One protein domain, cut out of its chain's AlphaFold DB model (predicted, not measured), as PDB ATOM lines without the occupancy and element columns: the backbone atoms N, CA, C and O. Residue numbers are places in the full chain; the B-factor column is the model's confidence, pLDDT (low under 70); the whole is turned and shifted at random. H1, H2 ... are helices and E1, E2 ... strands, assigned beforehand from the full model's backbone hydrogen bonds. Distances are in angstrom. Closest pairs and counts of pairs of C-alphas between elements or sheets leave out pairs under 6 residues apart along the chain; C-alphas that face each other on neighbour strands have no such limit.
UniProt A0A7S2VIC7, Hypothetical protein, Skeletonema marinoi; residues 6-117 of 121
ATOM      1  N   PHE A   6      -8.769  38.887 -38.260       87.81
ATOM      2  CA  PHE A   6      -8.412  37.751 -37.413       87.81
ATOM      3  C   PHE A   6      -8.237  36.457 -38.222       87.81
ATOM      4  O   PHE A   6      -7.256  35.738 -38.029       87.81
ATOM      5  N   ASP A   7      -9.128  36.189 -39.182       90.75
ATOM      6  CA  ASP A   7      -9.020  35.013 -40.056       90.75
ATOM      7  C   ASP A   7      -7.743  35.065 -40.905       90.75
ATOM      8  O   ASP A   7      -7.024  34.070 -41.036       90.75
ATOM      9  N   VAL A   8      -7.411  36.253 -41.424       89.62
ATOM     10  CA  VAL A   8      -6.162  36.483 -42.164       89.62
ATOM     11  C   VAL A   8      -4.948  36.280 -41.250       89.62
ATOM     12  O   VAL A   8      -4.007  35.583 -41.632       89.62
ATOM     13  N   TYR A   9      -4.974  36.823 -40.031       91.19
ATOM     14  CA  TYR A   9      -3.895  36.675 -39.049       91.19
ATOM     15  C   TYR A   9      -3.617  35.206 -38.687       91.19
ATOM     16  O   TYR A   9      -2.457  34.793 -38.575       91.19
ATOM     17  N   ASN A  10      -4.664  34.389 -38.561       91.50
ATOM     18  CA  ASN A  10      -4.526  32.957 -38.296       91.50
ATOM     19  C   ASN A  10      -3.818  32.227 -39.444       91.50
ATOM     20  O   ASN A  10      -2.903  31.439 -39.203       91.50
ATOM     21  N   ARG A  11      -4.167  32.530 -40.700       92.94
ATOM     22  CA  ARG A  11      -3.479  31.935 -41.858       92.94
ATOM     23  C   ARG A  11      -2.035  32.393 -41.982       92.94
ATOM     24  O   ARG A  11      -1.159  31.575 -42.241       92.94
ATOM     25  N   VAL A  12      -1.776  33.676 -41.747       93.31
ATOM     26  CA  VAL A  12      -0.419  34.233 -41.711       93.31
ATOM     27  C   VAL A  12       0.427  33.549 -40.633       93.31
ATOM     28  O   VAL A  12       1.590  33.230 -40.872       93.31
ATOM     29  N   SER A  13      -0.156  33.252 -39.470       91.38
ATOM     30  CA  SER A  13       0.523  32.506 -38.405       91.38
ATOM     31  C   SER A  13       0.918  31.095 -38.842       91.38
ATOM     32  O   SER A  13       2.045  30.676 -38.582       91.38
ATOM     33  N   GLY A  14       0.018  30.383 -39.528       92.19
ATOM     34  CA  GLY A  14       0.322  29.076 -40.116       92.19
ATOM     35  C   GLY A  14       1.433  29.161 -41.164       92.19
ATOM     36  O   GLY A  14       2.404  28.412 -41.091       92.19
ATOM     37  N   PHE A  15       1.341  30.138 -42.071       93.81
ATOM     38  CA  PHE A  15       2.345  30.387 -43.107       93.81
ATOM     39  C   PHE A  15       3.746  30.632 -42.527       93.81
ATOM     40  O   PHE A  15       4.705  30.042 -43.009       93.81
ATOM     41  N   ILE A  16       3.880  31.437 -41.465       91.75
ATOM     42  CA  ILE A  16       5.179  31.678 -40.805       91.75
ATOM     43  C   ILE A  16       5.782  30.376 -40.259       91.75
ATOM     44  O   ILE A  16       6.999  30.193 -40.318       91.75
ATOM     45  N   GLY A  17       4.951  29.477 -39.722       89.44
ATOM     46  CA  GLY A  17       5.397  28.167 -39.245       89.44
ATOM     47  C   GLY A  17       5.972  27.311 -40.372       89.44
ATOM     48  O   GLY A  17       7.087  26.805 -40.248       89.44
ATOM     49  N   THR A  18       5.244  27.211 -41.487       91.50
ATOM     50  CA  THR A  18       5.700  26.513 -42.697       91.50
ATOM     51  C   THR A  18       6.983  27.131 -43.243       91.50
ATOM     52  O   THR A  18       7.964  26.423 -43.424       91.50
ATOM     53  N   LEU A  19       7.023  28.459 -43.384       90.25
ATOM     54  CA  LEU A  19       8.180  29.189 -43.896       90.25
ATOM     55  C   LEU A  19       9.459  28.873 -43.113       90.25
ATOM     56  O   LEU A  19      10.497  28.601 -43.709       90.25
ATOM     57  N   LYS A  20       9.388  28.890 -41.777       84.38
ATOM     58  CA  LYS A  20      10.537  28.584 -40.912       84.38
ATOM     59  C   LYS A  20      11.021  27.149 -41.076       84.38
ATOM     60  O   LYS A  20      12.226  26.927 -41.107       84.38
ATOM     61  N   ARG A  21      10.095  26.191 -41.153       86.31
ATOM     62  CA  ARG A  21      10.431  24.775 -41.314       86.31
ATOM     63  C   ARG A  21      11.084  24.522 -42.668       86.31
ATOM     64  O   ARG A  21      12.150  23.929 -42.704       86.31
ATOM     65  N   ASP A  22      10.475  25.018 -43.736       87.69
ATOM     66  CA  ASP A  22      10.960  24.805 -45.097       87.69
ATOM     67  C   ASP A  22      12.314  25.520 -45.305       87.69
ATOM     68  O   ASP A  22      13.218  24.973 -45.928       87.69
ATOM     69  N   SER A  23      12.512  26.696 -44.688       82.94
ATOM     70  CA  SER A  23      13.825  27.364 -44.664       82.94
ATOM     71  C   SER A  23      14.870  26.531 -43.918       82.94
ATOM     72  O   SER A  23      15.997  26.405 -44.379       82.94
ATOM     73  N   ALA A  24      14.520  25.960 -42.761       80.62
ATOM     74  CA  ALA A  24      15.439  25.121 -41.997       80.62
ATOM     75  C   ALA A  24      15.792  23.826 -42.741       80.62
ATOM     76  O   ALA A  24      16.936  23.396 -42.683       80.62
ATOM     77  N   GLU A  25      14.835  23.209 -43.433       82.75
ATOM     78  CA  GLU A  25      15.076  22.036 -44.278       82.75
ATOM     79  C   GLU A  25      16.076  22.359 -45.391       82.75
ATOM     80  O   GLU A  25      17.058  21.640 -45.534       82.75
ATOM     81  N   TYR A  26      15.904  23.497 -46.071       78.75
ATOM     82  CA  TYR A  26      16.841  23.969 -47.090       78.75
ATOM     83  C   TYR A  26      18.270  24.166 -46.550       78.75
ATOM     84  O   TYR A  26      19.220  23.717 -47.173       78.75
ATOM     85  N   TYR A  27      18.451  24.781 -45.373       71.44
ATOM     86  CA  TYR A  27      19.794  24.996 -44.795       71.44
ATOM     87  C   TYR A  27      20.454  23.734 -44.209       71.44
ATOM     88  O   TYR A  27      21.666  23.730 -43.976       71.44
ATOM     89  N   ASN A  28      19.671  22.694 -43.911       72.88
ATOM     90  CA  ASN A  28      20.193  21.399 -43.461       72.88
ATOM     91  C   ASN A  28      20.593  20.490 -44.633       72.88
ATOM     92  O   ASN A  28      21.110  19.403 -44.388       72.88
ATOM     93  N   ASP A  29      20.338  20.909 -45.873       70.25
ATOM     94  CA  ASP A  29      20.837  20.237 -47.065       70.25
ATOM     95  C   ASP A  29      22.319  20.599 -47.268       70.25
ATOM     96  O   ASP A  29      22.680  21.778 -47.327       70.25
ATOM     97  N   ASP A  30      23.188  19.587 -47.339       60.97
ATOM     98  CA  ASP A  30      24.642  19.756 -47.464       60.97
ATOM     99  C   ASP A  30      25.024  20.522 -48.751       60.97
ATOM    100  O   ASP A  30      26.037  21.221 -48.769       60.97
ATOM    101  N   GLU A  31      24.195  20.469 -49.805       61.94
ATOM    102  CA  GLU A  31      24.403  21.245 -51.041       61.94
ATOM    103  C   GLU A  31      24.166  22.757 -50.863       61.94
ATOM    104  O   GLU A  31      24.742  23.557 -51.601       61.94
ATOM    105  N   ALA A  32      23.366  23.177 -49.876       58.66
ATOM    106  CA  ALA A  32      23.055  24.587 -49.627       58.66
ATOM    107  C   ALA A  32      24.106  25.305 -48.756       58.66
ATOM    108  O   ALA A  32      24.053  26.526 -48.592       58.66
ATOM    109  N   GLN A  33      25.062  24.570 -48.172       54.00
ATOM    110  CA  GLN A  33      26.019  25.123 -47.203       54.00
ATOM    111  C   GLN A  33      27.193  25.885 -47.837       54.00
ATOM    112  O   GLN A  33      27.850  26.677 -47.151       54.00
ATOM    113  N   GLU A  34      27.448  25.724 -49.139       45.94
ATOM    114  CA  GLU A  34      28.500  26.467 -49.842       45.94
ATOM    115  C   GLU A  34      27.986  27.801 -50.403       45.94
ATOM    116  O   GLU A  34      27.738  27.975 -51.592       45.94
ATOM    117  N   GLY A  35      27.898  28.799 -49.520       51.06
ATOM    118  CA  GLY A  35      27.983  30.209 -49.915       51.06
ATOM    119  C   GLY A  35      26.713  30.870 -50.453       51.06
ATOM    120  O   GLY A  35      26.807  32.014 -50.901       51.06
ATOM    121  N   ASP A  36      25.546  30.225 -50.387       54.31
ATOM    122  CA  ASP A  36      24.314  30.825 -50.903       54.31
ATOM    123  C   ASP A  36      23.584  31.660 -49.835       54.31
ATOM    124  O   ASP A  36      23.099  31.166 -48.813       54.31
ATOM    125  N   SER A  37      23.508  32.974 -50.057       68.19
ATOM    126  CA  SER A  37      22.661  33.867 -49.265       68.19
ATOM    127  C   SER A  37      21.230  33.802 -49.803       68.19
ATOM    128  O   SER A  37      20.801  34.661 -50.580       68.19
ATOM    129  N   THR A  38      20.480  32.773 -49.418       77.38
ATOM    130  CA  THR A  38      19.109  32.584 -49.901       77.38
ATOM    131  C   THR A  38      18.200  33.720 -49.438       77.38
ATOM    132  O   THR A  38      18.011  33.960 -48.243       77.38
ATOM    133  N   THR A  39      17.597  34.415 -50.403       86.50
ATOM    134  CA  THR A  39      16.617  35.477 -50.153       86.50
ATOM    135  C   THR A  39      15.213  34.964 -50.443       86.50
ATOM    136  O   THR A  39      14.931  34.457 -51.526       86.50
ATOM    137  N   ILE A  40      14.306  35.140 -49.485       89.94
ATOM    138  CA  ILE A  40      12.903  34.742 -49.620       89.94
ATOM    139  C   ILE A  40      12.090  35.937 -50.122       89.94
ATOM    140  O   ILE A  40      12.061  36.986 -49.482       89.94
ATOM    141  N   CYS A  41      11.379  35.762 -51.238       94.00
ATOM    142  CA  CYS A  41      10.443  36.755 -51.763       94.00
ATOM    143  C   CYS A  41       8.994  36.341 -51.476       94.00
ATOM    144  O   CYS A  41       8.552  35.269 -51.890       94.00
ATOM    145  N   ILE A  42       8.240  37.203 -50.787       94.75
ATOM    146  CA  ILE A  42       6.823  36.988 -50.469       94.75
ATOM    147  C   ILE A  42       5.992  38.025 -51.224       94.75
ATOM    148  O   ILE A  42       6.097  39.223 -50.969       94.75
ATOM    149  N   VAL A  43       5.116  37.567 -52.121       96.25
ATOM    150  CA  VAL A  43       4.166  38.431 -52.837       96.25
ATOM    151  C   VAL A  43       2.808  38.353 -52.151       96.25
ATOM    152  O   VAL A  43       2.241  37.274 -51.991       96.25
ATOM    153  N   THR A  44       2.277  39.494 -51.710       95.50
ATOM    154  CA  THR A  44       1.023  39.538 -50.948       95.50
ATOM    155  C   THR A  44       0.300  40.883 -51.078       95.50
ATOM    156  O   THR A  44       0.736  41.779 -51.799       95.50
ATOM    157  N   HIS A  45      -0.829  41.028 -50.385       94.25
ATOM    158  CA  HIS A  45      -1.625  42.257 -50.326       94.25
ATOM    159  C   HIS A  45      -1.251  43.120 -49.113       94.25
ATOM    160  O   HIS A  45      -0.773  42.608 -48.105       94.25
ATOM    161  N   GLY A  46      -1.539  44.427 -49.164       94.88
ATOM    162  CA  GLY A  46      -1.139  45.376 -48.113       94.88
ATOM    163  C   GLY A  46      -1.611  45.007 -46.699       94.88
ATOM    164  O   GLY A  46      -0.823  45.063 -45.757       94.88
ATOM    165  N   LEU A  47      -2.864  44.557 -46.548       94.75
ATOM    166  CA  LEU A  47      -3.384  44.107 -45.252       94.75
ATOM    167  C   LEU A  47      -2.660  42.845 -44.758       94.75
ATOM    168  O   LEU A  47      -2.217  42.795 -43.613       94.75
ATOM    169  N   SER A  48      -2.503  41.850 -45.633       95.38
ATOM    170  CA  SER A  48      -1.807  40.598 -45.326       95.38
ATOM    171  C   SER A  48      -0.345  40.830 -44.947       95.38
ATOM    172  O   SER A  48       0.130  40.220 -43.997       95.38
ATOM    173  N   LEU A  49       0.350  41.753 -45.621       96.69
ATOM    174  CA  LEU A  49       1.717  42.152 -45.281       96.69
ATOM    175  C   LEU A  49       1.796  42.773 -43.884       96.69
ATOM    176  O   LEU A  49       2.653  42.407 -43.090       96.69
ATOM    177  N   ARG A  50       0.892  43.700 -43.556       96.69
ATOM    178  CA  ARG A  50       0.878  44.328 -42.227       96.69
ATOM    179  C   ARG A  50       0.568  43.319 -41.127       96.69
ATOM    180  O   ARG A  50       1.193  43.372 -40.075       96.69
ATOM    181  N   LEU A  51      -0.346  42.378 -41.373       95.88
ATOM    182  CA  LEU A  51      -0.630  41.283 -40.442       95.88
ATOM    183  C   LEU A  51       0.543  40.300 -40.338       95.88
ATOM    184  O   LEU A  51       0.801  39.781 -39.255       95.88
ATOM    185  N   PHE A  52       1.289  40.083 -41.424       95.81
ATOM    186  CA  PHE A  52       2.553  39.347 -41.401       95.81
ATOM    187  C   PHE A  52       3.579  40.034 -40.508       95.81
ATOM    188  O   PHE A  52       4.091  39.390 -39.600       95.81
ATOM    189  N   LEU A  53       3.817  41.335 -40.685       94.38
ATOM    190  CA  LEU A  53       4.742  42.101 -39.845       94.38
ATOM    191  C   LEU A  53       4.286  42.128 -38.382       94.38
ATOM    192  O   LEU A  53       5.092  41.877 -37.490       94.38
ATOM    193  N   MET A  54       2.986  42.328 -38.137       93.38
ATOM    194  CA  MET A  54       2.396  42.241 -36.801       93.38
ATOM    195  C   MET A  54       2.666  40.877 -36.169       93.38
ATOM    196  O   MET A  54       3.118  40.811 -35.032       93.38
ATOM    197  N   ARG A  55       2.434  39.777 -36.894       92.75
ATOM    198  CA  ARG A  55       2.653  38.434 -36.354       92.75
ATOM    199  C   ARG A  55       4.133  38.113 -36.159       92.75
ATOM    200  O   ARG A  55       4.475  37.477 -35.162       92.75
ATOM    201  N   TRP A  56       4.976  38.520 -37.105       90.75
ATOM    202  CA  TRP A  56       6.410  38.236 -37.139       90.75
ATOM    203  C   TRP A  56       7.153  38.958 -36.017       90.75
ATOM    204  O   TRP A  56       7.877  38.326 -35.250       90.75
ATOM    205  N   PHE A  57       6.915  40.264 -35.884       89.25
ATOM    206  CA  PHE A  57       7.525  41.101 -34.852       89.25
ATOM    207  C   PHE A  57       6.716  41.156 -33.557       89.25
ATOM    208  O   PHE A  57       7.180  41.737 -32.584       89.25
ATOM    209  N   GLN A  58       5.542  40.521 -33.522       88.69
ATOM    210  CA  GLN A  58       4.614  40.549 -32.389       88.69
ATOM    211  C   GLN A  58       4.157  41.970 -32.023       88.69
ATOM    212  O   GLN A  58       4.004  42.281 -30.845       88.69
ATOM    213  N   TYR A  59       3.924  42.825 -33.025       89.12
ATOM    214  CA  TYR A  59       3.357  44.153 -32.790       89.12
ATOM    215  C   TYR A  59       1.966  44.058 -32.163       89.12
ATOM    216  O   TYR A  59       1.177  43.155 -32.463       89.12
ATOM    217  N   SER A  60       1.658  45.021 -31.302       89.06
ATOM    218  CA  SER A  60       0.333  45.171 -30.713       89.06
ATOM    219  C   SER A  60      -0.710  45.541 -31.770       89.06
ATOM    220  O   SER A  60      -0.402  46.067 -32.844       89.06
ATOM    221  N   VAL A  61      -1.984  45.314 -31.438       89.19
ATOM    222  CA  VAL A  61      -3.116  45.740 -32.277       89.19
ATOM    223  C   VAL A  61      -3.057  47.244 -32.541       89.19
ATOM    224  O   VAL A  61      -3.248  47.677 -33.670       89.19
ATOM    225  N   HIS A  62      -2.713  48.033 -31.524       88.00
ATOM    226  CA  HIS A  62      -2.633  49.490 -31.615       88.00
ATOM    227  C   HIS A  62      -1.567  49.977 -32.602       88.00
ATOM    228  O   HIS A  62      -1.788  50.910 -33.372       88.00
ATOM    229  N   GLU A  63      -0.402  49.335 -32.613       90.81
ATOM    230  CA  GLU A  63       0.664  49.647 -33.573       90.81
ATOM    231  C   GLU A  63       0.296  49.194 -34.979       90.81
ATOM    232  O   GLU A  63       0.535  49.914 -35.948       90.81
ATOM    233  N   PHE A  64      -0.345  48.031 -35.096       92.62
ATOM    234  CA  PHE A  64      -0.892  47.580 -36.363       92.62
ATOM    235  C   PHE A  64      -1.924  48.578 -36.905       92.62
ATOM    236  O   PHE A  64      -1.819  48.967 -38.065       92.62
ATOM    237  N   GLU A  65      -2.876  49.048 -36.105       93.12
ATOM    238  CA  GLU A  65      -3.902  50.007 -36.536       93.12
ATOM    239  C   GLU A  65      -3.311  51.349 -36.984       93.12
ATOM    240  O   GLU A  65      -3.826  51.961 -37.920       93.12
ATOM    241  N   ARG A  66      -2.200  51.774 -36.371       92.81
ATOM    242  CA  ARG A  66      -1.457  52.995 -36.729       92.81
ATOM    243  C   ARG A  66      -0.551  52.850 -37.951       92.81
ATOM    244  O   ARG A  66      -0.090  53.864 -38.473       92.81
ATOM    245  N   SER A  67      -0.289  51.624 -38.396       95.31
ATOM    246  CA  SER A  67       0.517  51.373 -39.591       95.31
ATOM    247  C   SER A  67      -0.259  51.640 -40.886       95.31
ATOM    248  O   SER A  67      -1.492  51.641 -40.927       95.31
ATOM    249  N   TYR A  68       0.474  51.834 -41.979       96.44
ATOM    250  CA  TYR A  68      -0.066  52.159 -43.295       96.44
ATOM    251  C   TYR A  68       0.253  51.067 -44.310       96.44
ATOM    252  O   TYR A  68       1.270  50.375 -44.228       96.44
ATOM    253  N   ASN A  69      -0.626  50.911 -45.301       96.62
ATOM    254  CA  ASN A  69      -0.324  50.051 -46.439       96.62
ATOM    255  C   ASN A  69       0.814  50.681 -47.256       96.62
ATOM    256  O   ASN A  69       0.796  51.896 -47.478       96.62
ATOM    257  N   PRO A  70       1.760  49.876 -47.762       95.44
ATOM    258  CA  PRO A  70       2.720  50.380 -48.727       95.44
ATOM    259  C   PRO A  70       2.010  50.719 -50.049       95.44
ATOM    260  O   PRO A  70       0.856  50.342 -50.283       95.44
ATOM    261  N   LYS A  71       2.709  51.428 -50.940       95.12
ATOM    262  CA  LYS A  71       2.206  51.701 -52.296       95.12
ATOM    263  C   LYS A  71       2.051  50.397 -53.087       95.12
ATOM    264  O   LYS A  71       2.706  49.396 -52.802       95.12
ATOM    265  N   ASN A  72       1.207  50.421 -54.117       93.94
ATOM    266  CA  ASN A  72       1.055  49.281 -55.021       93.94
ATOM    267  C   ASN A  72       2.410  48.879 -55.620       93.94
ATOM    268  O   ASN A  72       3.146  49.743 -56.093       93.94
ATOM    269  N   ALA A  73       2.700  47.575 -55.595       93.62
ATOM    270  CA  ALA A  73       3.959  46.983 -56.056       93.62
ATOM    271  C   ALA A  73       5.231  47.519 -55.362       93.62
ATOM    272  O   ALA A  73       6.332  47.329 -55.872       93.62
ATOM    273  N   ALA A  74       5.102  48.177 -54.206       95.06
ATOM    274  CA  ALA A  74       6.262  48.536 -53.406       95.06
ATOM    275  C   ALA A  74       6.910  47.284 -52.801       95.06
ATOM    276  O   ALA A  74       6.223  46.345 -52.390       95.06
ATOM    277  N   VAL A  75       8.238  47.311 -52.735       96.06
ATOM    278  CA  VAL A  75       9.053  46.286 -52.081       96.06
ATOM    279  C   VAL A  75       9.268  46.703 -50.634       96.06
ATOM    280  O   VAL A  75       9.529  47.872 -50.372       96.06
ATOM    281  N   VAL A  76       9.144  45.745 -49.720       95.94
ATOM    282  CA  VAL A  76       9.416  45.917 -48.293       95.94
ATOM    283  C   VAL A  76      10.483  44.907 -47.905       95.94
ATOM    284  O   VAL A  76      10.315  43.714 -48.165       95.94
ATOM    285  N   VAL A  77      11.579  45.382 -47.320       95.12
ATOM    286  CA  VAL A  77      12.775  44.574 -47.069       95.12
ATOM    287  C   VAL A  77      12.901  44.246 -45.587       95.12
ATOM    288  O   VAL A  77      12.851  45.128 -44.729       95.12
ATOM    289  N   LEU A  78      13.092  42.957 -45.300       92.88
ATOM    290  CA  LEU A  78      13.570  42.484 -44.006       92.88
ATOM    291  C   LEU A  78      15.059  42.157 -44.133       92.88
ATOM    292  O   LEU A  78      15.432  41.242 -44.866       92.88
ATOM    293  N   GLU A  79      15.899  42.912 -43.438       89.31
ATOM    294  CA  GLU A  79      17.350  42.756 -43.451       89.31
ATOM    295  C   GLU A  79      17.785  41.805 -42.341       89.31
ATOM    296  O   GLU A  79      17.253  41.841 -41.231       89.31
ATOM    297  N   ARG A  80      18.750  40.933 -42.637       83.44
ATOM    298  CA  ARG A  80      19.310  40.020 -41.643       83.44
ATOM    299  C   ARG A  80      20.374  40.745 -40.820       83.44
ATOM    300  O   ARG A  80      21.385  41.179 -41.366       83.44
ATOM    301  N   ASP A  81      20.168  40.822 -39.513       78.88
ATOM    302  CA  ASP A  81      21.150  41.314 -38.548       78.88
ATOM    303  C   ASP A  81      22.278  40.275 -38.336       78.88
ATOM    304  O   ASP A  81      22.035  39.065 -38.457       78.88
ATOM    305  N   PRO A  82      23.515  40.695 -37.998       74.56
ATOM    306  CA  PRO A  82      24.586  39.838 -37.490       74.56
ATOM    307  C   PRO A  82      24.167  38.739 -36.501       74.56
ATOM    308  O   PRO A  82      24.726  37.642 -36.553       74.56
ATOM    309  N   GLY A  83      23.176  38.983 -35.635       71.38
ATOM    310  CA  GLY A  83      22.639  37.991 -34.698       71.38
ATOM    311  C   GLY A  83      21.787  36.888 -35.340       71.38
ATOM    312  O   GLY A  83      21.322  35.988 -34.643       71.38
ATOM    313  N   GLY A  84      21.565  36.945 -36.655       73.50
ATOM    314  CA  GLY A  84      20.753  35.998 -37.420       73.50
ATOM    315  C   GLY A  84      19.252  36.281 -37.398       73.50
ATOM    316  O   GLY A  84      18.482  35.528 -37.997       73.50
ATOM    317  N   TRP A  85      18.836  37.361 -36.737       80.06
ATOM    318  CA  TRP A  85      17.462  37.848 -36.744       80.06
ATOM    319  C   TRP A  85      17.190  38.703 -37.977       80.06
ATOM    320  O   TRP A  85      18.111  39.146 -38.651       80.06
ATOM    321  N   PHE A  86      15.913  38.929 -38.268       86.12
ATOM    322  CA  PHE A  86      15.495  39.827 -39.337       86.12
ATOM    323  C   PHE A  86      14.893  41.088 -38.740       86.12
ATOM    324  O   PHE A  86      14.051  40.983 -37.848       86.12
ATOM    325  N   GLU A  87      15.261  42.244 -39.275       88.44
ATOM    326  CA  GLU A  87      14.688  43.542 -38.936       88.44
ATOM    327  C   GLU A  87      14.056  44.188 -40.164       88.44
ATOM    328  O   GLU A  87      14.537  44.047 -41.285       88.44
ATOM    329  N   LEU A  88      12.949  44.902 -39.965       91.94
ATOM    330  CA  LEU A  88      12.357  45.705 -41.030       91.94
ATOM    331  C   LEU A  88      13.277  46.883 -41.348       91.94
ATOM    332  O   LEU A  88      13.660  47.608 -40.424       91.94
ATOM    333  N   SER A  89      13.578  47.094 -42.634       92.94
ATOM    334  CA  SER A  89      14.468  48.179 -43.055       92.94
ATOM    335  C   SER A  89      14.007  49.518 -42.453       92.94
ATOM    336  O   SER A  89      12.797  49.785 -42.380       92.94
ATOM    337  N   PRO A  90      14.924  50.399 -42.010       91.00
ATOM    338  CA  PRO A  90      14.538  51.664 -41.385       91.00
ATOM    339  C   PRO A  90      13.625  52.517 -42.273       91.00
ATOM    340  O   PRO A  90      12.709  53.170 -41.770       91.00
ATOM    341  N   VAL A  91      13.854  52.479 -43.589       93.00
ATOM    342  CA  VAL A  91      13.073  53.216 -44.589       93.00
ATOM    343  C   VAL A  91      11.643  52.687 -44.655       93.00
ATOM    344  O   VAL A  91      10.701  53.471 -44.524       93.00
ATOM    345  N   ASP A  92      11.468  51.371 -44.792       94.50
ATOM    346  CA  ASP A  92      10.142  50.758 -44.904       94.50
ATOM    347  C   ASP A  92       9.362  50.870 -43.600       94.50
ATOM    348  O   ASP A  92       8.169  51.173 -43.598       94.50
ATOM    349  N   ARG A  93      10.049  50.703 -42.471       93.31
ATOM    350  CA  ARG A  93       9.466  50.853 -41.141       93.31
ATOM    351  C   ARG A  93       8.863  52.238 -40.940       93.31
ATOM    352  O   ARG A  93       7.710  52.344 -40.525       93.31
ATOM    353  N   ILE A  94       9.619  53.291 -41.264       93.31
ATOM    354  CA  ILE A  94       9.141  54.676 -41.172       93.31
ATOM    355  C   ILE A  94       8.001  54.907 -42.167       93.31
ATOM    356  O   ILE A  94       6.963  55.448 -41.788       93.31
ATOM    357  N   ALA A  95       8.157  54.466 -43.419       94.62
ATOM    358  CA  ALA A  95       7.152  54.656 -44.463       94.62
ATOM    359  C   ALA A  95       5.810  53.980 -44.133       94.62
ATOM    360  O   ALA A  95       4.750  54.507 -44.468       94.62
ATOM    361  N   MET A  96       5.852  52.832 -43.458       95.88
ATOM    362  CA  MET A  96       4.675  52.066 -43.054       95.88
ATOM    363  C   MET A  96       4.186  52.410 -41.642       95.88
ATOM    364  O   MET A  96       3.180  51.856 -41.212       95.88
ATOM    365  N   GLY A  97       4.841  53.325 -40.922       93.94
ATOM    366  CA  GLY A  97       4.410  53.766 -39.591       93.94
ATOM    367  C   GLY A  97       4.580  52.720 -38.487       93.94
ATOM    368  O   GLY A  97       3.872  52.779 -37.483       93.94
ATOM    369  N   PHE A  98       5.494  51.762 -38.658       92.69
ATOM    370  CA  PHE A  98       5.829  50.803 -37.606       92.69
ATOM    371  C   PHE A  98       6.869  51.385 -36.636       92.69
ATOM    372  O   PHE A  98       7.740  52.161 -37.038       92.69
ATOM    373  N   PRO A  99       6.807  51.029 -35.347       87.19
ATOM    374  CA  PRO A  99       7.739  51.532 -34.349       87.19
ATOM    375  C   PRO A  99       9.106  50.844 -34.433       87.19
ATOM    376  O   PRO A  99       9.242  49.693 -34.856       87.19
ATOM    377  N   SER A 100      10.132  51.562 -33.974       78.81
ATOM    378  CA  SER A 100      11.451  50.997 -33.703       78.81
ATOM    379  C   SER A 100      11.456  50.323 -32.348       78.81
ATOM    380  O   SER A 100      11.423  51.014 -31.335       78.81
ATOM    381  N   TYR A 101      11.597  49.006 -32.316       68.81
ATOM    382  CA  TYR A 101      11.970  48.326 -31.085       68.81
ATOM    383  C   TYR A 101      13.487  48.198 -31.052       68.81
ATOM    384  O   TYR A 101      14.027  47.237 -31.577       68.81
ATOM    385  N   GLN A 102      14.178  49.196 -30.491       55.16
ATOM    386  CA  GLN A 102      15.610  49.028 -30.191       55.16
ATOM    387  C   GLN A 102      15.818  48.018 -29.057       55.16
ATOM    388  O   GLN A 102      16.817  47.312 -29.017       55.16
ATOM    389  N   GLU A 103      14.812  47.881 -28.201       45.94
ATOM    390  CA  GLU A 103      14.672  46.816 -27.229       45.94
ATOM    391  C   GLU A 103      13.214  46.385 -27.324       45.94
ATOM    392  O   GLU A 103      12.313  47.115 -26.915       45.94
ATOM    393  N   GLN A 104      12.924  45.232 -27.928       46.59
ATOM    394  CA  GLN A 104      11.629  44.635 -27.638       46.59
ATOM    395  C   GLN A 104      11.633  44.320 -26.139       46.59
ATOM    396  O   GLN A 104      12.284  43.357 -25.719       46.59
ATOM    397  N   GLU A 105      10.850  45.056 -25.349       44.72
ATOM    398  CA  GLU A 105      10.180  44.486 -24.179       44.72
ATOM    399  C   GLU A 105       9.209  43.420 -24.708       44.72
ATOM    400  O   GLU A 105       7.988  43.551 -24.687       44.72
ATOM    401  N   ARG A 106       9.755  42.343 -25.293       50.59
ATOM    402  CA  ARG A 106       9.008  41.099 -25.419       50.59
ATOM    403  C   ARG A 106       8.506  40.822 -24.023       50.59
ATOM    404  O   ARG A 106       9.314  40.911 -23.104       50.59
ATOM    405  N   PHE A 107       7.248  40.407 -23.906       46.66
ATOM    406  CA  PHE A 107       6.781  39.753 -22.696       46.66
ATOM    407  C   PHE A 107       7.713  38.568 -22.436       46.66
ATOM    408  O   PHE A 107       7.591  37.486 -23.023       46.66
ATOM    409  N   ARG A 108       8.733  38.797 -21.623       49.25
ATOM    410  CA  ARG A 108       9.658  37.784 -21.180       49.25
ATOM    411  C   ARG A 108       8.938  37.243 -19.980       49.25
ATOM    412  O   ARG A 108       8.983  37.843 -18.918       49.25
ATOM    413  N   LEU A 109       8.297  36.090 -20.143       48.59
ATOM    414  CA  LEU A 109       7.575  35.418 -19.058       48.59
ATOM    415  C   LEU A 109       8.393  35.370 -17.744       48.59
ATOM    416  O   LEU A 109       7.832  35.394 -16.657       48.59
ATOM    417  N   MET A 110       9.727  35.335 -17.871       52.53
ATOM    418  CA  MET A 110      10.695  35.337 -16.772       52.53
ATOM    419  C   MET A 110      11.059  36.722 -16.199       52.53
ATOM    420  O   MET A 110      11.548  36.772 -15.078       52.53
ATOM    421  N   HIS A 111      10.890  37.822 -16.941       50.34
ATOM    422  CA  HIS A 111      11.213  39.187 -16.485       50.34
ATOM    423  C   HIS A 111       9.956  40.004 -16.139       50.34
ATOM    424  O   HIS A 111      10.015  40.855 -15.261       50.34
ATOM    425  N   ASP A 112       8.812  39.681 -16.748       53.69
ATOM    426  CA  ASP A 112       7.545  40.407 -16.596       53.69
ATOM    427  C   ASP A 112       6.541  39.656 -15.705       53.69
ATOM    428  O   ASP A 112       5.324  39.799 -15.842       53.69
ATOM    429  N   TYR A 113       7.034  38.819 -14.782       57.59
ATOM    430  CA  TYR A 113       6.198  37.978 -13.911       57.59
ATOM    431  C   TYR A 113       5.201  38.800 -13.076       57.59
ATOM    432  O   TYR A 113       4.104  38.333 -12.777       57.59
ATOM    433  N   SER A 114       5.549  40.050 -12.761       62.69
ATOM    434  CA  SER A 114       4.684  41.002 -12.056       62.69
ATOM    435  C   SER A 114       3.382  41.316 -12.801       62.69
ATOM    436  O   SER A 114       2.386  41.631 -12.159       62.69
ATOM    437  N   LEU A 115       3.340  41.182 -14.130       56.97
ATOM    438  CA  LEU A 115       2.121  41.372 -14.929       56.97
ATOM    439  C   LEU A 115       1.164  40.168 -14.862       56.97
ATOM    440  O   LEU A 115       0.001  40.280 -15.249       56.97
ATOM    441  N   LEU A 116       1.644  39.010 -14.391       59.59
ATOM    442  CA  LEU A 116       0.836  37.807 -14.154       59.59
ATOM    443  C   LEU A 116       0.340  37.715 -12.708       59.59
ATOM    444  O   LEU A 116      -0.497  36.858 -12.408       59.59
ATOM    445  N   ASP A 117       0.841  38.580 -11.827       62.03
ATOM    446  CA  ASP A 117       0.397  38.649 -10.447       62.03
ATOM    447  C   ASP A 117      -1.005  39.264 -10.384       62.03
ATOM    448  O   ASP A 117      -1.223  40.463 -10.564       62.03
TER     449      ASP A 117
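What this domain is: This is residues 6 to 117 of the 121 residues of the protein "Hypothetical protein" of Skeletonema marinoi (UniProt A0A7S2VIC7). Helix H2 lies near the middle, crossed on one side by residues 8 to 16 of the long helix H1, which then runs on well past it; the small hairpin E1-E2 and the short helix H4 lie on the other side of H2, and the short helix H3 packs on residues 50 to 54 of H2. Two loose stretches stick out, residues 28 to 35 beyond the far end of H1 and residues 108 to 114 in the tail. The printed part has 112 residues, with four named helices and two named strands in the order H1, H2, H3, E1, E2, H4; the sheet E1 - E2 is antiparallel. The class is mostly helix, though under half of the residues are in named elements. The whole is only just loose, close to compact, with a radius of gyration of the C-alphas of 16.0 A and spans of 49 by 40 by 29 A.

Where its parts are: Look first at the sheet: E1 is residues 78 to 80, beginning at C-alpha 78 at (13.570, 42.484, -44.006), and E2 is residues 86 to 88. H4 follows at residues 90 to 95. Then find C-alpha 6 at (-8.412, 37.751, -37.413); from there H1, residues 6 to 27, runs 31.8 A to C-alpha 27 at (19.794, 24.996, -44.795). H2, residues 46 to 57, is 16.4 A long, and H3 is residues 61 to 66.

How they stand to each other: Start at the hairpin E1 and E2, whose directions stand at 143 degrees. Across it N 79 and O 87 are within hydrogen-bond range at 2.8 A, and so are N 87 and O 79 at 2.8 A. H2 and E2 are near each other, with 6 pairs of C-alphas within 10 A. H1 touches H2 with residues 8 to 16 alone, the same way at a steep tilt of 62 degrees; the closest C-alphas, those of Tyr 9 and Leu 51, are 5.8 A apart. H2 touches H3 with residues 50 to 54 alone, opposite ways at a steep tilt of 49 degrees; the closest C-alphas, those of Met 54 and Phe 64, are 6.3 A apart. H4 touches no helix. In H1, H2, H3 and H4 every O i to N i+4 pair is within hydrogen-bond range.

The domain as a whole: The C-alphas farthest apart, those of Glu 31 and Asp 117, are 50.3 A apart. The printed part has no cut. The links from H1 to H2, 18 residues, and from H3 to E1, 11 residues, are long. Residues 96 to 117 hold no named element. In this model the mean pLDDT of the printed part is 81.9; look for values under 70 at residues 30 to 37 and 101 to 117.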